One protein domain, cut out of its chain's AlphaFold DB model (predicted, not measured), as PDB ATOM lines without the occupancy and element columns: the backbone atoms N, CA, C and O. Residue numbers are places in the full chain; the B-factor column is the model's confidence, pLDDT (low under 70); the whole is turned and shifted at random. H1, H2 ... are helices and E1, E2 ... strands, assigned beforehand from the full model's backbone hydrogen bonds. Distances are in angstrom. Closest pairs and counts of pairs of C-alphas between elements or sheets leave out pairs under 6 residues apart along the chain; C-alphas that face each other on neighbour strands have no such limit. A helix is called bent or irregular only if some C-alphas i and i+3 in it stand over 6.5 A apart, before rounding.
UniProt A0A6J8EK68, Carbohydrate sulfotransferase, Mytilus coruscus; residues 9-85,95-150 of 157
ATOM      1  N   TRP A   9     -34.952  23.792 -19.715       90.50
ATOM      2  CA  TRP A   9     -34.677  22.876 -20.811       90.50
ATOM      3  C   TRP A   9     -34.928  21.438 -20.385       90.50
ATOM      4  O   TRP A   9     -34.307  20.939 -19.440       90.50
ATOM      5  N   LEU A  10     -35.789  20.752 -21.136       92.44
ATOM      6  CA  LEU A  10     -35.896  19.307 -21.043       92.44
ATOM      7  C   LEU A  10     -34.605  18.679 -21.567       92.44
ATOM      8  O   LEU A  10     -34.190  18.922 -22.697       92.44
ATOM      9  N   LYS A  11     -33.987  17.846 -20.737       93.00
ATOM     10  CA  LYS A  11     -32.790  17.088 -21.092       93.00
ATOM     11  C   LYS A  11     -33.175  15.624 -21.122       93.00
ATOM     12  O   LYS A  11     -33.762  15.126 -20.162       93.00
ATOM     13  N   ALA A  12     -32.819  14.943 -22.198       94.56
ATOM     14  CA  ALA A  12     -33.024  13.514 -22.332       94.56
ATOM     15  C   ALA A  12     -31.783  12.866 -22.948       94.56
ATOM     16  O   ALA A  12     -31.131  13.460 -23.805       94.56
ATOM     17  N   THR A  13     -31.464  11.651 -22.515       94.38
ATOM     18  CA  THR A  13     -30.432  10.816 -23.135       94.38
ATOM     19  C   THR A  13     -30.848   9.357 -23.093       94.38
ATOM     20  O   THR A  13     -31.673   8.954 -22.272       94.38
ATOM     21  N   PHE A  14     -30.213   8.557 -23.939       93.75
ATOM     22  CA  PHE A  14     -30.272   7.108 -23.859       93.75
ATOM     23  C   PHE A  14     -28.938   6.556 -23.376       93.75
ATOM     24  O   PHE A  14     -27.876   7.068 -23.734       93.75
ATOM     25  N   VAL A  15     -29.008   5.495 -22.584       95.56
ATOM     26  CA  VAL A  15     -27.868   4.687 -22.165       95.56
ATOM     27  C   VAL A  15     -28.108   3.237 -22.559       95.56
ATOM     28  O   VAL A  15     -29.242   2.749 -22.576       95.56
ATOM     29  N   ARG A  16     -27.034   2.547 -22.928       94.62
ATOM     30  CA  ARG A  16     -27.052   1.125 -23.285       94.62
ATOM     31  C   ARG A  16     -26.344   0.315 -22.211       94.62
ATOM     32  O   ARG A  16     -25.407   0.808 -21.592       94.62
ATOM     33  N   GLU A  17     -26.774  -0.925 -22.010       95.50
ATOM     34  CA  GLU A  17     -26.109  -1.824 -21.068       95.50
ATOM     35  C   GLU A  17     -24.617  -1.977 -21.462       95.50
ATOM     36  O   GLU A  17     -24.327  -2.118 -22.660       95.50
ATOM     37  N   PRO A  18     -23.661  -1.867 -20.510       96.69
ATOM     38  CA  PRO A  18     -22.238  -1.796 -20.845       96.69
ATOM     39  C   PRO A  18     -21.714  -2.969 -21.677       96.69
ATOM     40  O   PRO A  18     -21.023  -2.729 -22.670       96.69
ATOM     41  N   ARG A  19     -22.076  -4.219 -21.361       96.00
ATOM     42  CA  ARG A  19     -21.639  -5.395 -22.133       96.00
ATOM     43  C   ARG A  19     -22.137  -5.332 -23.567       96.00
ATOM     44  O   ARG A  19     -21.356  -5.552 -24.495       96.00
ATOM     45  N   GLU A  20     -23.409  -4.988 -23.757       95.38
ATOM     46  CA  GLU A  20     -24.020  -4.851 -25.080       95.38
ATOM     47  C   GLU A  20     -23.359  -3.728 -25.895       95.38
ATOM     48  O   GLU A  20     -23.075  -3.892 -27.085       95.38
ATOM     49  N   ARG A  21     -23.059  -2.594 -25.252       96.06
ATOM     50  CA  ARG A  21     -22.402  -1.448 -25.892       96.06
ATOM     51  C   ARG A  21     -20.964  -1.765 -26.304       96.06
ATOM     52  O   ARG A  21     -20.565  -1.425 -27.420       96.06
ATOM     53  N   ILE A  22     -20.197  -2.423 -25.434       97.75
ATOM     54  CA  ILE A  22     -18.804  -2.786 -25.713       97.75
ATOM     55  C   ILE A  22     -18.724  -3.871 -26.779       97.75
ATOM     56  O   ILE A  22     -17.949  -3.726 -27.721       97.75
ATOM     57  N   LEU A  23     -19.588  -4.884 -26.721       97.50
ATOM     58  CA  LEU A  23     -19.643  -5.896 -27.771       97.50
ATOM     59  C   LEU A  23     -20.056  -5.291 -29.117       97.50
ATOM     60  O   LEU A  23     -19.451  -5.589 -30.141       97.50
ATOM     61  N   SER A  24     -21.037  -4.385 -29.124       96.25
ATOM     62  CA  SER A  24     -21.399  -3.663 -30.345       96.25
ATOM     63  C   SER A  24     -20.226  -2.855 -30.898       96.25
ATOM     64  O   SER A  24     -20.065  -2.801 -32.110       96.25
ATOM     65  N   SER A  25     -19.410  -2.244 -30.037       96.81
ATOM     66  CA  SER A  25     -18.234  -1.474 -30.459       96.81
ATOM     67  C   SER A  25     -17.114  -2.372 -30.980       96.81
ATOM     68  O   SER A  25     -16.467  -2.032 -31.964       96.81
ATOM     69  N   TYR A  26     -16.906  -3.541 -30.377       97.88
ATOM     70  CA  TYR A  26     -15.959  -4.526 -30.888       97.88
ATOM     71  C   TYR A  26     -16.357  -5.019 -32.285       97.88
ATOM     72  O   TYR A  26     -15.546  -4.959 -33.206       97.88
ATOM     73  N   LEU A  27     -17.614  -5.442 -32.453       96.88
ATOM     74  CA  LEU A  27     -18.131  -5.973 -33.719       96.88
ATOM     75  C   LEU A  27     -18.137  -4.934 -34.849       96.88
ATOM     76  O   LEU A  27     -18.013  -5.303 -36.008       96.88
ATOM     77  N   ASP A  28     -18.302  -3.654 -34.514       95.44
ATOM     78  CA  ASP A  28     -18.368  -2.560 -35.490       95.44
ATOM     79  C   ASP A  28     -17.014  -1.881 -35.746       95.44
ATOM     80  O   ASP A  28     -16.833  -1.241 -36.772       95.44
ATOM     81  N   LYS A  29     -16.070  -1.947 -34.797       94.94
ATOM     82  CA  LYS A  29     -14.812  -1.174 -34.840       94.94
ATOM     83  C   LYS A  29     -13.603  -1.981 -34.408       94.94
ATOM     84  O   LYS A  29     -12.590  -1.976 -35.100       94.94
ATOM     85  N   GLY A  30     -13.714  -2.695 -33.289       94.50
ATOM     86  CA  GLY A  30     -12.623  -3.497 -32.723       94.50
ATOM     87  C   GLY A  30     -12.064  -4.551 -33.682       94.50
ATOM     88  O   GLY A  30     -10.866  -4.816 -33.679       94.50
ATOM     89  N   GLN A  31     -12.902  -5.106 -34.560       94.06
ATOM     90  CA  GLN A  31     -12.479  -6.088 -35.565       94.06
ATOM     91  C   GLN A  31     -11.752  -5.471 -36.770       94.06
ATOM     92  O   GLN A  31     -11.090  -6.180 -37.532       94.06
ATOM     93  N   HIS A  32     -11.836  -4.153 -36.956       94.44
ATOM     94  CA  HIS A  32     -11.260  -3.480 -38.108       94.44
ATOM     95  C   HIS A  32      -9.872  -2.927 -37.793       94.44
ATOM     96  O   HIS A  32      -9.715  -1.903 -37.130       94.44
ATOM     97  N   ARG A  33      -8.847  -3.581 -38.357       94.00
ATOM     98  CA  ARG A  33      -7.429  -3.204 -38.221       94.00
ATOM     99  C   ARG A  33      -7.174  -1.711 -38.446       94.00
ATOM    100  O   ARG A  33      -6.388  -1.125 -37.715       94.00
ATOM    101  N   HIS A  34      -7.807  -1.102 -39.450       95.25
ATOM    102  CA  HIS A  34      -7.598   0.316 -39.751       95.25
ATOM    103  C   HIS A  34      -8.100   1.217 -38.612       95.25
ATOM    104  O   HIS A  34      -7.351   2.083 -38.170       95.25
ATOM    105  N   VAL A  35      -9.291   0.944 -38.063       94.88
ATOM    106  CA  VAL A  35      -9.851   1.691 -36.924       94.88
ATOM    107  C   VAL A  35      -8.978   1.513 -35.683       94.88
ATOM    108  O   VAL A  35      -8.625   2.485 -35.020       94.88
ATOM    109  N   MET A  36      -8.570   0.277 -35.386       97.00
ATOM    110  CA  MET A  36      -7.719  -0.007 -34.227       97.00
ATOM    111  C   MET A  36      -6.322   0.608 -34.351       97.00
ATOM    112  O   MET A  36      -5.755   1.058 -33.352       97.00
ATOM    113  N   ASN A  37      -5.775   0.691 -35.565       96.81
ATOM    114  CA  ASN A  37      -4.512   1.371 -35.815       96.81
ATOM    115  C   ASN A  37      -4.649   2.888 -35.659       96.81
ATOM    116  O   ASN A  37      -3.791   3.527 -35.061       96.81
ATOM    117  N   GLU A  38      -5.730   3.476 -36.160       96.69
ATOM    118  CA  GLU A  38      -5.961   4.915 -36.056       96.69
ATOM    119  C   GLU A  38      -6.118   5.350 -34.594       96.69
ATOM    120  O   GLU A  38      -5.385   6.231 -34.126       96.69
ATOM    121  N   VAL A  39      -7.013   4.669 -33.871       96.00
ATOM    122  CA  VAL A  39      -7.439   5.044 -32.519       96.00
ATOM    123  C   VAL A  39      -6.456   4.572 -31.449       96.00
ATOM    124  O   VAL A  39      -6.096   5.351 -30.571       96.00
ATOM    125  N   CYS A  40      -5.999   3.319 -31.517       96.56
ATOM    126  CA  CYS A  40      -5.186   2.699 -30.464       96.56
ATOM    127  C   CYS A  40      -3.749   2.369 -30.895       96.56
ATOM    128  O   CYS A  40      -3.013   1.785 -30.106       96.56
ATOM    129  N   LYS A  41      -3.338   2.710 -32.127       97.31
ATOM    130  CA  LYS A  41      -2.013   2.368 -32.692       97.31
ATOM    131  C   LYS A  41      -1.745   0.857 -32.751       97.31
ATOM    132  O   LYS A  41      -0.605   0.410 -32.674       97.31
ATOM    133  N   ILE A  42      -2.806   0.064 -32.923       96.81
ATOM    134  CA  ILE A  42      -2.739  -1.396 -33.044       96.81
ATOM    135  C   ILE A  42      -2.913  -1.798 -34.504       96.81
ATOM    136  O   ILE A  42      -4.012  -1.773 -35.050       96.81
ATOM    137  N   ASN A  43      -1.821  -2.220 -35.140       95.81
ATOM    138  CA  ASN A  43      -1.803  -2.529 -36.568       95.81
ATOM    139  C   ASN A  43      -2.079  -4.015 -36.881       95.81
ATOM    140  O   ASN A  43      -1.418  -4.610 -37.732       95.81
ATOM    141  N   ARG A  44      -3.051  -4.619 -36.192       95.88
ATOM    142  CA  ARG A  44      -3.510  -6.002 -36.413       95.88
ATOM    143  C   ARG A  44      -4.981  -6.161 -36.036       95.88
ATOM    144  O   ARG A  44      -5.550  -5.287 -35.389       95.88
ATOM    145  N   THR A  45      -5.587  -7.277 -36.428       95.25
ATOM    146  CA  THR A  45      -6.872  -7.696 -35.860       95.25
ATOM    147  C   THR A  45      -6.680  -8.117 -34.402       95.25
ATOM    148  O   THR A  45      -5.615  -8.611 -34.012       95.25
ATOM    149  N   VAL A  46      -7.705  -7.883 -33.590       96.69
ATOM    150  CA  VAL A  46      -7.719  -8.246 -32.172       96.69
ATOM    151  C   VAL A  46      -8.917  -9.140 -31.902       96.69
ATOM    152  O   VAL A  46      -9.986  -8.959 -32.483       96.69
ATOM    153  N   THR A  47      -8.723 -10.124 -31.037       97.06
ATOM    154  CA  THR A  47      -9.813 -10.908 -30.458       97.06
ATOM    155  C   THR A  47     -10.611 -10.052 -29.477       97.06
ATOM    156  O   THR A  47     -10.180  -8.971 -29.071       97.06
ATOM    157  N   PHE A  48     -11.777 -10.539 -29.055       97.75
ATOM    158  CA  PHE A  48     -12.598  -9.815 -28.089       97.75
ATOM    159  C   PHE A  48     -11.895  -9.637 -26.737       97.75
ATOM    160  O   PHE A  48     -11.882  -8.537 -26.195       97.75
ATOM    161  N   ASN A  49     -11.224 -10.675 -26.237       97.00
ATOM    162  CA  ASN A  49     -10.524 -10.602 -24.953       97.00
ATOM    163  C   ASN A  49      -9.328  -9.646 -25.016       97.00
ATOM    164  O   ASN A  49      -9.115  -8.862 -24.096       97.00
ATOM    165  N   GLU A  50      -8.587  -9.641 -26.129       97.12
ATOM    166  CA  GLU A  50      -7.551  -8.629 -26.356       97.12
ATOM    167  C   GLU A  50      -8.150  -7.223 -26.415       97.12
ATOM    168  O   GLU A  50      -7.600  -6.302 -25.819       97.12
ATOM    169  N   PHE A  51      -9.291  -7.053 -27.090       98.06
ATOM    170  CA  PHE A  51      -9.994  -5.775 -27.143       98.06
ATOM    171  C   PHE A  51     -10.374  -5.274 -25.745       98.06
ATOM    172  O   PHE A  51     -10.138  -4.104 -25.448       98.06
ATOM    173  N   LEU A  52     -10.876  -6.141 -24.861       97.69
ATOM    174  CA  LEU A  52     -11.181  -5.766 -23.479       97.69
ATOM    175  C   LEU A  52      -9.942  -5.288 -22.707       97.69
ATOM    176  O   LEU A  52     -10.025  -4.315 -21.960       97.69
ATOM    177  N   GLU A  53      -8.784  -5.918 -22.910       97.31
ATOM    178  CA  GLU A  53      -7.535  -5.461 -22.289       97.31
ATOM    179  C   GLU A  53      -7.059  -4.121 -22.875       97.31
ATOM    180  O   GLU A  53      -6.574  -3.252 -22.151       97.31
ATOM    181  N   ILE A  54      -7.251  -3.907 -24.178       97.31
ATOM    182  CA  ILE A  54      -6.868  -2.667 -24.864       97.31
ATOM    183  C   ILE A  54      -7.668  -1.470 -24.339       97.31
ATOM    184  O   ILE A  54      -7.081  -0.425 -24.042       97.31
ATOM    185  N   ILE A  55      -8.990  -1.594 -24.182       96.88
ATOM    186  CA  ILE A  55      -9.856  -0.466 -23.782       96.88
ATOM    187  C   ILE A  55      -9.632   0.005 -22.334       96.88
ATOM    188  O   ILE A  55     -10.071   1.095 -21.958       96.88
ATOM    189  N   LYS A  56      -8.891  -0.762 -21.522       96.62
ATOM    190  CA  LYS A  56      -8.413  -0.308 -20.203       96.62
ATOM    191  C   LYS A  56      -7.546   0.945 -20.343       96.62
ATOM    192  O   LYS A  56      -7.661   1.871 -19.536       96.62
ATOM    193  N   HIS A  57      -6.731   0.995 -21.399       96.25
ATOM    194  CA  HIS A  57      -5.700   2.015 -21.601       96.25
ATOM    195  C   HIS A  57      -5.923   2.879 -22.853       96.25
ATOM    196  O   HIS A  57      -5.486   4.026 -22.876       96.25
ATOM    197  N   CYS A  58      -6.635   2.384 -23.866       96.44
ATOM    198  CA  CYS A  58      -7.002   3.154 -25.052       96.44
ATOM    199  C   CYS A  58      -8.374   3.813 -24.861       96.44
ATOM    200  O   CYS A  58      -9.382   3.114 -24.783       96.44
ATOM    201  N   LYS A  59      -8.433   5.148 -24.801       95.00
ATOM    202  CA  LYS A  59      -9.687   5.902 -24.629       95.00
ATOM    203  C   LYS A  59     -10.329   6.251 -25.968       95.00
ATOM    204  O   LYS A  59      -9.647   6.663 -26.903       95.00
ATOM    205  N   ASN A  60     -11.644   6.082 -26.057       95.12
ATOM    206  CA  ASN A  60     -12.444   6.467 -27.215       95.12
ATOM    207  C   ASN A  60     -13.922   6.555 -26.827       95.12
ATOM    208  O   ASN A  60     -14.441   5.680 -26.137       95.12
ATOM    209  N   GLY A  61     -14.650   7.529 -27.375       93.75
ATOM    210  CA  GLY A  61     -16.069   7.723 -27.070       93.75
ATOM    211  C   GLY A  61     -16.977   6.502 -27.302       93.75
ATOM    212  O   GLY A  61     -18.036   6.435 -26.674       93.75
ATOM    213  N   HIS A  62     -16.582   5.547 -28.152       93.31
ATOM    214  CA  HIS A  62     -17.321   4.306 -28.405       93.31
ATOM    215  C   HIS A  62     -17.208   3.279 -27.270       93.31
ATOM    216  O   HIS A  62     -18.180   2.572 -27.006       93.31
ATOM    217  N   TRP A  63     -16.073   3.217 -26.567       95.38
ATOM    218  CA  TRP A  63     -15.849   2.271 -25.466       95.38
ATOM    219  C   TRP A  63     -15.519   2.925 -24.117       95.38
ATOM    220  O   TRP A  63     -15.395   2.223 -23.125       95.38
ATOM    221  N   ASP A  64     -15.503   4.252 -24.018       95.81
ATOM    222  CA  ASP A  64     -15.414   4.986 -22.747       95.81
ATOM    223  C   ASP A  64     -16.757   5.044 -22.025       95.81
ATOM    224  O   ASP A  64     -17.790   5.163 -22.688       95.81
ATOM    225  N   LYS A  65     -16.745   5.035 -20.687       95.62
ATOM    226  CA  LYS A  65     -17.933   5.144 -19.818       95.62
ATOM    227  C   LYS A  65     -18.983   6.133 -20.351       95.62
ATOM    228  O   LYS A  65     -18.663   7.205 -20.878       95.62
ATOM    229  N   GLN A  66     -20.255   5.766 -20.222       94.81
ATOM    230  CA  GLN A  66     -21.372   6.645 -20.583       94.81
ATOM    231  C   GLN A  66     -21.582   7.745 -19.542       94.81
ATOM    232  O   GLN A  66     -22.049   8.834 -19.887       94.81
ATOM    233  N   LEU A  67     -21.186   7.489 -18.294       93.94
ATOM    234  CA  LEU A  67     -21.060   8.494 -17.255       93.94
ATOM    235  C   LEU A  67     -19.885   9.431 -17.572       93.94
ATOM    236  O   LEU A  67     -18.740   9.183 -17.203       93.94
ATOM    237  N   ARG A  68     -20.177  10.518 -18.293       87.88
ATOM    238  CA  ARG A  68     -19.193  11.540 -18.706       87.88
ATOM    239  C   ARG A  68     -19.238  12.808 -17.855       87.88
ATOM    240  O   ARG A  68     -18.412  13.697 -18.031       87.88
ATOM    241  N   ALA A  69     -20.220  12.903 -16.967       85.06
ATOM    242  CA  ALA A  69     -20.418  14.012 -16.049       85.06
ATOM    243  C   ALA A  69     -20.705  13.463 -14.641       85.06
ATOM    244  O   ALA A  69     -21.071  12.292 -14.510       85.06
ATOM    245  N   PRO A  70     -20.570  14.280 -13.585       85.25
ATOM    246  CA  PRO A  70     -20.949  13.869 -12.238       85.25
ATOM    247  C   PRO A  70     -22.408  13.397 -12.159       85.25
ATOM    248  O   PRO A  70     -23.271  13.917 -12.862       85.25
ATOM    249  N   GLU A  71     -22.710  12.477 -11.243       84.44
ATOM    250  CA  GLU A  71     -24.048  11.881 -11.076       84.44
ATOM    251  C   GLU A  71     -25.176  12.928 -10.981       84.44
ATOM    252  O   GLU A  71     -26.237  12.765 -11.584       84.44
ATOM    253  N   TYR A  72     -24.942  14.050 -10.282       82.50
ATOM    254  CA  TYR A  72     -25.942  15.114 -10.118       82.50
ATOM    255  C   TYR A  72     -26.423  15.712 -11.448       82.50
ATOM    256  O   TYR A  72     -27.526  16.254 -11.518       82.50
ATOM    257  N   PHE A  73     -25.616  15.608 -12.505       84.75
ATOM    258  CA  PHE A  73     -25.964  16.070 -13.842       84.75
ATOM    259  C   PHE A  73     -27.138  15.279 -14.427       84.75
ATOM    260  O   PHE A  73     -28.036  15.851 -15.045       84.75
ATOM    261  N   TYR A  74     -27.166  13.972 -14.172       87.06
ATOM    262  CA  TYR A  74     -28.185  13.064 -14.691       87.06
ATOM    263  C   TYR A  74     -29.480  13.109 -13.870       87.06
ATOM    264  O   TYR A  74     -30.533  12.761 -14.391       87.06
ATOM    265  N   LYS A  75     -29.446  13.624 -12.630       84.88
ATOM    266  CA  LYS A  75     -30.638  13.753 -11.764       84.88
ATOM    267  C   LYS A  75     -31.738  14.637 -12.355       84.88
ATOM    268  O   LYS A  75     -32.907  14.435 -12.050       84.88
ATOM    269  N   ASN A  76     -31.376  15.606 -13.197       85.44
ATOM    270  CA  ASN A  76     -32.324  16.510 -13.860       85.44
ATOM    271  C   ASN A  76     -32.575  16.134 -15.333       85.44
ATOM    272  O   ASN A  76     -33.064  16.960 -16.104       85.44
ATOM    273  N   MET A  77     -32.188  14.925 -15.746       92.00
ATOM    274  CA  MET A  77     -32.305  14.435 -17.115       92.00
ATOM    275  C   MET A  77     -33.236  13.222 -17.150       92.00
ATOM    276  O   MET A  77     -33.186  12.359 -16.279       92.00
ATOM    277  N   MET A  78     -34.063  13.117 -18.186       94.62
ATOM    278  CA  MET A  78     -34.729  11.858 -18.502       94.62
ATOM    279  C   MET A  78     -33.682  10.898 -19.075       94.62
ATOM    280  O   MET A  78     -33.167  11.120 -20.169       94.62
ATOM    281  N   VAL A  79     -33.345   9.842 -18.340       95.06
ATOM    282  CA  VAL A  79     -32.378   8.831 -18.788       95.06
ATOM    283  C   VAL A  79     -33.126   7.560 -19.178       95.06
ATOM    284  O   VAL A  79     -33.761   6.924 -18.340       95.06
ATOM    285  N   GLY A  80     -33.091   7.214 -20.462       95.06
ATOM    286  CA  GLY A  80     -33.738   6.024 -21.010       95.06
ATOM    287  C   GLY A  80     -32.763   4.875 -21.203       95.06
ATOM    288  O   GLY A  80     -31.645   5.086 -21.664       95.06
ATOM    289  N   LYS A  81     -33.188   3.645 -20.912       94.56
ATOM    290  CA  LYS A  81     -32.425   2.444 -21.272       94.56
ATOM    291  C   LYS A  81     -32.735   2.055 -22.713       94.56
ATOM    292  O   LYS A  81     -33.893   2.028 -23.119       94.56
ATOM    293  N   PHE A  82     -31.711   1.694 -23.479       91.06
ATOM    294  CA  PHE A  82     -31.875   1.292 -24.880       91.06
ATOM    295  C   PHE A  82     -32.772   0.050 -25.043       91.06
ATOM    296  O   PHE A  82     -33.496  -0.073 -26.025       91.06
ATOM    297  N   SER A  83     -32.793  -0.838 -24.043       89.25
ATOM    298  CA  SER A  83     -33.706  -1.988 -23.972       89.25
ATOM    299  C   SER A  83     -35.188  -1.607 -23.862       89.25
ATOM    300  O   SER A  83     -36.043  -2.457 -24.074       89.25
ATOM    301  N   GLU A  84     -35.485  -0.350 -23.532       91.38
ATOM    302  CA  GLU A  84     -36.824   0.200 -23.304       91.38
ATOM    303  C   GLU A  84     -37.067   1.437 -24.186       91.38
ATOM    304  O   GLU A  84     -37.869   2.308 -23.844       91.38
ATOM    305  N   ILE A  85     -36.350   1.547 -25.313       88.75
ATOM    306  CA  ILE A  85     -36.328   2.754 -26.147       88.75
ATOM    307  C   ILE A  85     -37.728   3.207 -26.568       88.75
ATOM    308  O   ILE A  85     -38.014   4.401 -26.508       88.75
ATOM    309  N   ARG A  95     -44.282  14.029 -22.608       94.31
ATOM    310  CA  ARG A  95     -43.731  15.108 -21.774       94.31
ATOM    311  C   ARG A  95     -43.605  16.445 -22.508       94.31
ATOM    312  O   ARG A  95     -43.773  17.480 -21.862       94.31
ATOM    313  N   ILE A  96     -43.301  16.423 -23.808       94.94
ATOM    314  CA  ILE A  96     -43.179  17.629 -24.648       94.94
ATOM    315  C   ILE A  96     -44.483  18.017 -25.360       94.94
ATOM    316  O   ILE A  96     -44.474  18.954 -26.152       94.94
ATOM    317  N   GLY A  97     -45.591  17.305 -25.118       95.50
ATOM    318  CA  GLY A  97     -46.872  17.567 -25.784       95.50
ATOM    319  C   GLY A  97     -46.895  17.194 -27.271       95.50
ATOM    320  O   GLY A  97     -47.740  17.688 -28.012       95.50
ATOM    321  N   ALA A  98     -45.974  16.337 -27.720       95.44
ATOM    322  CA  ALA A  98     -45.895  15.870 -29.107       95.44
ATOM    323  C   ALA A  98     -46.613  14.527 -29.334       95.44
ATOM    324  O   ALA A  98     -46.702  14.068 -30.472       95.44
ATOM    325  N   TRP A  99     -47.113  13.882 -28.275       94.56
ATOM    326  CA  TRP A  99     -47.876  12.641 -28.392       94.56
ATOM    327  C   TRP A  99     -49.293  12.897 -28.916       94.56
ATOM    328  O   TRP A  99     -50.029  13.712 -28.366       94.56
ATOM    329  N   ASN A 100     -49.680  12.181 -29.971       94.25
ATOM    330  CA  ASN A 100     -51.029  12.188 -30.531       94.25
ATOM    331  C   ASN A 100     -51.310  10.862 -31.257       94.25
ATOM    332  O   ASN A 100     -50.397  10.065 -31.479       94.25
ATOM    333  N   GLU A 101     -52.557  10.657 -31.678       90.25
ATOM    334  CA  GLU A 101     -53.001   9.420 -32.339       90.25
ATOM    335  C   GLU A 101     -52.170   9.057 -33.582       90.25
ATOM    336  O   GLU A 101     -51.880   7.884 -33.817       90.25
ATOM    337  N   LYS A 102     -51.723  10.051 -34.368       89.69
ATOM    338  CA  LYS A 102     -50.884   9.804 -35.554       89.69
ATOM    339  C   LYS A 102     -49.504   9.281 -35.160       89.69
ATOM    340  O   LYS A 102     -48.990   8.370 -35.804       89.69
ATOM    341  N   VAL A 103     -48.911   9.849 -34.111       88.44
ATOM    342  CA  VAL A 103     -47.613   9.422 -33.569       88.44
ATOM    343  C   VAL A 103     -47.714   8.029 -32.961       88.44
ATOM    344  O   VAL A 103     -46.863   7.187 -33.239       88.44
ATOM    345  N   GLU A 104     -48.769   7.754 -32.199       87.88
ATOM    346  CA  GLU A 104     -49.022   6.428 -31.640       87.88
ATOM    347  C   GLU A 104     -49.158   5.375 -32.748       87.88
ATOM    348  O   GLU A 104     -48.503   4.328 -32.709       87.88
ATOM    349  N   HIS A 105     -49.954   5.672 -33.780       86.44
ATOM    350  CA  HIS A 105     -50.118   4.797 -34.935       86.44
ATOM    351  C   HIS A 105     -48.790   4.571 -35.671       86.44
ATOM    352  O   HIS A 105     -48.449   3.436 -36.020       86.44
ATOM    353  N   TRP A 106     -48.006   5.632 -35.871       84.75
ATOM    354  CA  TRP A 106     -46.679   5.536 -36.469       84.75
ATOM    355  C   TRP A 106     -45.735   4.674 -35.621       84.75
ATOM    356  O   TRP A 106     -45.080   3.791 -36.162       84.75
ATOM    357  N   MET A 107     -45.701   4.837 -34.297       82.44
ATOM    358  CA  MET A 107     -44.832   4.034 -33.430       82.44
ATOM    359  C   MET A 107     -45.218   2.552 -33.407       82.44
ATOM    360  O   MET A 107     -44.336   1.695 -33.397       82.44
ATOM    361  N   LYS A 108     -46.518   2.239 -33.446       82.50
ATOM    362  CA  LYS A 108     -47.020   0.856 -33.521       82.50
ATOM    363  C   LYS A 108     -46.742   0.196 -34.876       82.50
ATOM    364  O   LYS A 108     -46.508  -1.008 -34.927       82.50
ATOM    365  N   SER A 109     -46.765   0.964 -35.965       79.44
ATOM    366  CA  SER A 109     -46.537   0.456 -37.330       79.44
ATOM    367  C   SER A 109     -45.065   0.481 -37.762       79.44
ATOM    368  O   SER A 109     -44.666  -0.253 -38.672       79.44
ATOM    369  N   SER A 110     -44.232   1.294 -37.110       72.19
ATOM    370  CA  SER A 110     -42.837   1.490 -37.488       72.19
ATOM    371  C   SER A 110     -41.961   0.309 -37.071       72.19
ATOM    372  O   SER A 110     -41.419   0.240 -35.968       72.19
ATOM    373  N   LYS A 111     -41.699  -0.578 -38.036       62.97
ATOM    374  CA  LYS A 111     -40.583  -1.540 -37.972       62.97
ATOM    375  C   LYS A 111     -39.212  -0.846 -37.881       62.97
ATOM    376  O   LYS A 111     -38.232  -1.506 -37.558       62.97
ATOM    377  N   GLN A 112     -39.124   0.462 -38.163       58.00
ATOM    378  CA  GLN A 112     -37.868   1.221 -38.126       58.00
ATOM    379  C   GLN A 112     -37.390   1.544 -36.707       58.00
ATOM    380  O   GLN A 112     -36.184   1.560 -36.481       58.00
ATOM    381  N   ILE A 113     -38.297   1.719 -35.737       58.84
ATOM    382  CA  ILE A 113     -37.915   1.861 -34.316       58.84
ATOM    383  C   ILE A 113     -37.258   0.565 -33.806       58.84
ATOM    384  O   ILE A 113     -36.391   0.595 -32.937       58.84
ATOM    385  N   TYR A 114     -37.619  -0.567 -34.416       56.22
ATOM    386  CA  TYR A 114     -37.123  -1.905 -34.107       56.22
ATOM    387  C   TYR A 114     -36.139  -2.442 -35.150       56.22
ATOM    388  O   TYR A 114     -36.012  -3.660 -35.289       56.22
ATOM    389  N   GLN A 115     -35.453  -1.575 -35.908       62.03
ATOM    390  CA  GLN A 115     -34.421  -2.056 -36.825       62.03
ATOM    391  C   GLN A 115     -33.372  -2.842 -36.026       62.03
ATOM    392  O   GLN A 115     -32.790  -2.293 -35.082       62.03
ATOM    393  N   PRO A 116     -33.132  -4.122 -36.364       64.19
ATOM    394  CA  PRO A 116     -32.102  -4.888 -35.695       64.19
ATOM    395  C   PRO A 116     -30.776  -4.158 -35.888       64.19
ATOM    396  O   PRO A 116     -30.401  -3.812 -37.008       64.19
ATOM    397  N   HIS A 117     -30.078  -3.886 -34.784       70.00
ATOM    398  CA  HIS A 117     -28.750  -3.286 -34.846       70.00
ATOM    399  C   HIS A 117     -27.874  -4.068 -35.825       70.00
ATOM    400  O   HIS A 117     -27.840  -5.296 -35.748       70.00
ATOM    401  N   ALA A 118     -27.112  -3.360 -36.665       80.44
ATOM    402  CA  ALA A 118     -26.246  -3.964 -37.682       80.44
ATOM    403  C   ALA A 118     -25.347  -5.084 -37.119       80.44
ATOM    404  O   ALA A 118     -25.093  -6.089 -37.776       80.44
ATOM    405  N   THR A 119     -24.913  -4.950 -35.863       87.94
ATOM    406  CA  THR A 119     -24.044  -5.924 -35.194       87.94
ATOM    407  C   THR A 119     -24.783  -7.104 -34.554       87.94
ATOM    408  O   THR A 119     -24.169  -8.153 -34.335       87.94
ATOM    409  N   ASN A 120     -26.074  -6.951 -34.227       90.62
ATOM    410  CA  ASN A 120     -26.840  -7.842 -33.349       90.62
ATOM    411  C   ASN A 120     -26.068  -8.221 -32.061       90.62
ATOM    412  O   ASN A 120     -25.988  -9.388 -31.682       90.62
ATOM    413  N   ALA A 121     -25.444  -7.235 -31.401       93.38
ATOM    414  CA  ALA A 121     -24.599  -7.484 -30.228       93.38
ATOM    415  C   ALA A 121     -25.348  -8.214 -29.101       93.38
ATOM    416  O   ALA A 121     -24.823  -9.167 -28.536       93.38
ATOM    417  N   LYS A 122     -26.602  -7.826 -28.828       91.25
ATOM    418  CA  LYS A 122     -27.437  -8.451 -27.792       91.25
ATOM    419  C   LYS A 122     -27.584  -9.961 -27.994       91.25
ATOM    420  O   LYS A 122     -27.378 -10.721 -27.056       91.25
ATOM    421  N   GLY A 123     -27.868 -10.397 -29.224       92.31
ATOM    422  CA  GLY A 123     -27.995 -11.818 -29.562       92.31
ATOM    423  C   GLY A 123     -26.680 -12.604 -29.516       92.31
ATOM    424  O   GLY A 123     -26.706 -13.826 -29.601       92.31
ATOM    425  N   LYS A 124     -25.536 -11.925 -29.379       95.31
ATOM    426  CA  LYS A 124     -24.192 -12.521 -29.357       95.31
ATOM    427  C   LYS A 124     -23.524 -12.446 -27.981       95.31
ATOM    428  O   LYS A 124     -22.389 -12.890 -27.848       95.31
ATOM    429  N   LEU A 125     -24.197 -11.909 -26.958       94.94
ATOM    430  CA  LEU A 125     -23.610 -11.737 -25.625       94.94
ATOM    431  C   LEU A 125     -23.079 -13.055 -25.052       94.94
ATOM    432  O   LEU A 125     -21.931 -13.094 -24.631       94.94
ATOM    433  N   LEU A 126     -23.862 -14.137 -25.126       94.38
ATOM    434  CA  LEU A 126     -23.449 -15.459 -24.640       94.38
ATOM    435  C   LEU A 126     -22.211 -16.005 -25.355       94.38
ATOM    436  O   LEU A 126     -21.421 -16.706 -24.745       94.38
ATOM    437  N   THR A 127     -22.012 -15.677 -26.633       95.50
ATOM    438  CA  THR A 127     -20.846 -16.135 -27.398       95.50
ATOM    439  C   THR A 127     -19.559 -15.443 -26.953       95.50
ATOM    440  O   THR A 127     -18.508 -16.071 -26.936       95.50
ATOM    441  N   TYR A 128     -19.634 -14.153 -26.623       96.25
ATOM    442  CA  TYR A 128     -18.460 -13.320 -26.340       96.25
ATOM    443  C   TYR A 128     -18.168 -13.142 -24.850       96.25
ATOM    444  O   TYR A 128     -17.034 -12.869 -24.481       96.25
ATOM    445  N   TYR A 129     -19.176 -13.306 -23.998       95.38
ATOM    446  CA  TYR A 129     -19.064 -13.247 -22.542       95.38
ATOM    447  C   TYR A 129     -19.303 -14.625 -21.913       95.38
ATOM    448  O   TYR A 129     -19.913 -14.726 -20.850       95.38
ATOM    449  N   ASN A 130     -18.858 -15.690 -22.581       93.44
ATOM    450  CA  ASN A 130     -18.993 -17.064 -22.089       93.44
ATOM    451  C   ASN A 130     -18.070 -17.377 -20.900       93.44
ATOM    452  O   ASN A 130     -18.267 -18.389 -20.233       93.44
ATOM    453  N   ASP A 131     -17.080 -16.528 -20.626       93.44
ATOM    454  CA  ASP A 131     -16.155 -16.690 -19.516       93.44
ATOM    455  C   ASP A 131     -16.360 -15.617 -18.432       93.44
ATOM    456  O   ASP A 131     -16.705 -14.462 -18.701       93.44
ATOM    457  N   THR A 132     -16.137 -16.007 -17.176       92.81
ATOM    458  CA  THR A 132     -16.306 -15.126 -16.010       92.81
ATOM    459  C   THR A 132     -15.337 -13.947 -16.038       92.81
ATOM    460  O   THR A 132     -15.721 -12.848 -15.648       92.81
ATOM    461  N   ARG A 133     -14.117 -14.129 -16.561       94.94
ATOM    462  CA  ARG A 133     -13.098 -13.072 -16.607       94.94
ATOM    463  C   ARG A 133     -13.552 -11.902 -17.481       94.94
ATOM    464  O   ARG A 133     -13.421 -10.757 -17.061       94.94
ATOM    465  N   SER A 134     -14.095 -12.161 -18.667       95.56
ATOM    466  CA  SER A 134     -14.604 -11.119 -19.567       95.56
ATOM    467  C   SER A 134     -15.796 -10.375 -18.965       95.56
ATOM    468  O   SER A 134     -15.917  -9.158 -19.121       95.56
ATOM    469  N   GLN A 135     -16.666 -11.092 -18.247       94.69
ATOM    470  CA  GLN A 135     -17.789 -10.490 -17.527       94.69
ATOM    471  C   GLN A 135     -17.302  -9.592 -16.381       94.69
ATOM    472  O   GLN A 135     -17.711  -8.434 -16.304       94.69
ATOM    473  N   ASP A 136     -16.384 -10.087 -15.547       95.06
ATOM    474  CA  ASP A 136     -15.788  -9.335 -14.437       95.06
ATOM    475  C   ASP A 136     -15.063  -8.082 -14.913       95.06
ATOM    476  O   ASP A 136     -15.291  -6.999 -14.380       95.06
ATOM    477  N   LEU A 137     -14.269  -8.199 -15.977       95.94
ATOM    478  CA  LEU A 137     -13.518  -7.074 -16.516       95.94
ATOM    479  C   LEU A 137     -14.437  -5.926 -16.962       95.94
ATOM    480  O   LEU A 137     -14.124  -4.761 -16.719       95.94
ATOM    481  N   ILE A 138     -15.587  -6.229 -17.577       96.12
ATOM    482  CA  ILE A 138     -16.580  -5.200 -17.914       96.12
ATOM    483  C   ILE A 138     -17.243  -4.622 -16.668       96.12
ATOM    484  O   ILE A 138     -17.408  -3.404 -16.589       96.12
ATOM    485  N   PHE A 139     -17.620  -5.453 -15.696       95.69
ATOM    486  CA  PHE A 139     -18.221  -4.944 -14.465       95.69
ATOM    487  C   PHE A 139     -17.280  -3.992 -13.731       95.69
ATOM    488  O   PHE A 139     -17.718  -2.929 -13.299       95.69
ATOM    489  N   ASP A 140     -15.991  -4.315 -13.664       95.81
ATOM    490  CA  ASP A 140     -14.996  -3.471 -13.010       95.81
ATOM    491  C   ASP A 140     -14.783  -2.164 -13.787       95.81
ATOM    492  O   ASP A 140     -14.877  -1.070 -13.217       95.81
ATOM    493  N   LEU A 141     -14.581  -2.257 -15.108       96.00
ATOM    494  CA  LEU A 141     -14.349  -1.097 -15.973       96.00
ATOM    495  C   LEU A 141     -15.527  -0.119 -16.013       96.00
ATOM    496  O   LEU A 141     -15.307   1.089 -16.121       96.00
ATOM    497  N   PHE A 142     -16.759  -0.620 -15.927       96.75
ATOM    498  CA  PHE A 142     -17.987   0.164 -16.089       96.75
ATOM    499  C   PHE A 142     -18.850   0.198 -14.824       96.75
ATOM    500  O   PHE A 142     -20.024   0.551 -14.897       96.75
ATOM    501  N   SER A 143     -18.283  -0.122 -13.660       95.81
ATOM    502  CA  SER A 143     -18.982  -0.176 -12.365       95.81
ATOM    503  C   SER A 143     -19.818   1.074 -12.064       95.81
ATOM    504  O   SER A 143     -20.964   0.961 -11.623       95.81
ATOM    505  N   ASP A 144     -19.300   2.263 -12.379       95.12
ATOM    506  CA  ASP A 144     -20.044   3.518 -12.222       95.12
ATOM    507  C   ASP A 144     -21.262   3.616 -13.153       95.12
ATOM    508  O   ASP A 144     -22.314   4.087 -12.725       95.12
ATOM    509  N   ASP A 145     -21.157   3.145 -14.402       95.50
ATOM    510  CA  ASP A 145     -22.294   3.106 -15.331       95.50
ATOM    511  C   ASP A 145     -23.370   2.145 -14.798       95.50
ATOM    512  O   ASP A 145     -24.556   2.478 -14.826       95.50
ATOM    513  N   TYR A 146     -22.970   0.979 -14.271       95.38
ATOM    514  CA  TYR A 146     -23.901   0.033 -13.642       95.38
ATOM    515  C   TYR A 146     -24.642   0.681 -12.473       95.38
ATOM    516  O   TYR A 146     -25.872   0.636 -12.415       95.38
ATOM    517  N   LYS A 147     -23.896   1.336 -11.580       94.06
ATOM    518  CA  LYS A 147     -24.440   1.990 -10.392       94.06
ATOM    519  C   LYS A 147     -25.367   3.155 -10.742       94.06
ATOM    520  O   LYS A 147     -26.485   3.209 -10.242       94.06
ATOM    521  N   VAL A 148     -24.918   4.089 -11.580       94.12
ATOM    522  CA  VAL A 148     -25.661   5.329 -11.864       94.12
ATOM    523  C   VAL A 148     -26.885   5.071 -12.738       94.12
ATOM    524  O   VAL A 148     -27.922   5.700 -12.532       94.12
ATOM    525  N   PHE A 149     -26.803   4.141 -13.691       94.44
ATOM    526  CA  PHE A 149     -27.907   3.856 -14.615       94.44
ATOM    527  C   PHE A 149     -28.775   2.659 -14.197       94.44
ATOM    528  O   PHE A 149     -29.697   2.280 -14.926       94.44
ATOM    529  N   GLY A 150     -28.513   2.081 -13.019       93.56
ATOM    530  CA  GLY A 150     -29.308   1.002 -12.438       93.56
ATOM    531  C   GLY A 150     -29.322  -0.250 -13.311       93.56
ATOM    532  O   GLY A 150     -30.398  -0.766 -13.627       93.56
TER     533      GLY A 150
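AT A GLANCE: This is residues 9 to 85 and 95 to 150 of the 157 residues of the protein "Carbohydrate sulfotransferase" of Mytilus coruscus (UniProt A0A6J8EK68). Short helices gather round H1, which lies in the middle; H3 and H7 cross it, H8 runs side by side with H3, and H9 turns off steeply from the end of H8 toward a small ribbon of two parallel strands, E1 and E2. The ribbon is at the other end of this body from H2 and H3, and residues 97 to 112, with H6, stick out as a free arm. The printed part has 133 residues, with nine named helices and two named strands in the order E1 H1 H2 H3 H4 E2 H5 H6 H7 H8 H9; the sheet order is E1, E2, and the class is mostly helix. It is only just loose, close to compact, with a radius of gyration of the C-alphas of 17.3 A and spans of 52 by 35 by 30 A.

HOW THE PARTS SIT: E1, residues 12 to 15, and E2, residues 78 to 81, are parallel neighbours with 24 degrees between their directions. N 15 and O 80 are 2.8 A apart and N 80 and O 13 are 2.9 A apart, both within hydrogen-bond range. H5, residues 82 to 85, follows E2 by a tight link and touches no helix. H1, residues 18 to 30, is the hub, touching four helices. H7, residues 122 to 128, touches it about perpendicular at 80 degrees, with Glu 20 and Lys 122 as the closest C-alphas at 5.7 A. H3, residues 48 to 55, touches H1 with residues 26 to 30 of H1 alone, about perpendicular at 84 degrees; the closest C-alphas are those of Gly 30 and Phe 51, 6.6 A apart. H8, residues 132 to 141, touches H3 at a shallow tilt of 20 degrees, the same way, with the C-alphas of Asn 49 and Ser 134 closest at 6.8 A. H8 and H1 only just touch, with 3 pairs of C-alphas within 8 A, the closest being Arg 19 and Ile 138 at 6.6 A. H2, residues 33 to 40, and H1 touch only at the corner, and only just, with 3 pairs; the closest C-alphas, of Lys 29 and Val 35, are 6.1 A apart. The helix packing is mostly crossed. H9, residues 143 to 149, is close to H4, residues 71 to 74, but not clearly touching: the closest C-alphas, of Glu 71 and Val 148, are 6.8 A apart. H6, residues 101 to 109, touches no helix. E1, H1 to H4 and E2 form a strand-helix-strand unit, two parallel neighbour strands with helices between them along the chain. Every O i to N i+4 pair is within hydrogen-bond range in H1, H2, H3, H6, H8 and H9; H7 has 1 of 3, beside 3 of 4 O i to N i+3 pairs, and H4 and H5 are too short for an i+4 pair.

IN THESE COORDINATES: E1 begins at C-alpha 12, (-33.024, 13.514, -22.332), and measures 10.2 A; E2 measures 10.1 A. H1 is 15.4 A long from C-alpha 18 at (-22.238, -1.796, -20.845), H8 is 14.2 A and H6 is 12.1 A. H7 is irregular, with C-alphas 123 and 126 7.6 A apart. H9 ends at C-alpha 149, (-27.907, 3.856, -14.615).

THE WHOLE: The two C-alphas farthest apart, of Asn 43 and Glu 101, are 52.7 A apart. Without residues 97 to 112, which stand free, the body spans 47 by 30 by 29 A. Residues 86 to 94 are not printed, and C-alphas 85 and 95 are 15.1 A apart across the cut. The links H3 to H4 and H6 to H7 are long. Mean pLDDT of the printed part is 91.7; residues 111 to 116 are under 70.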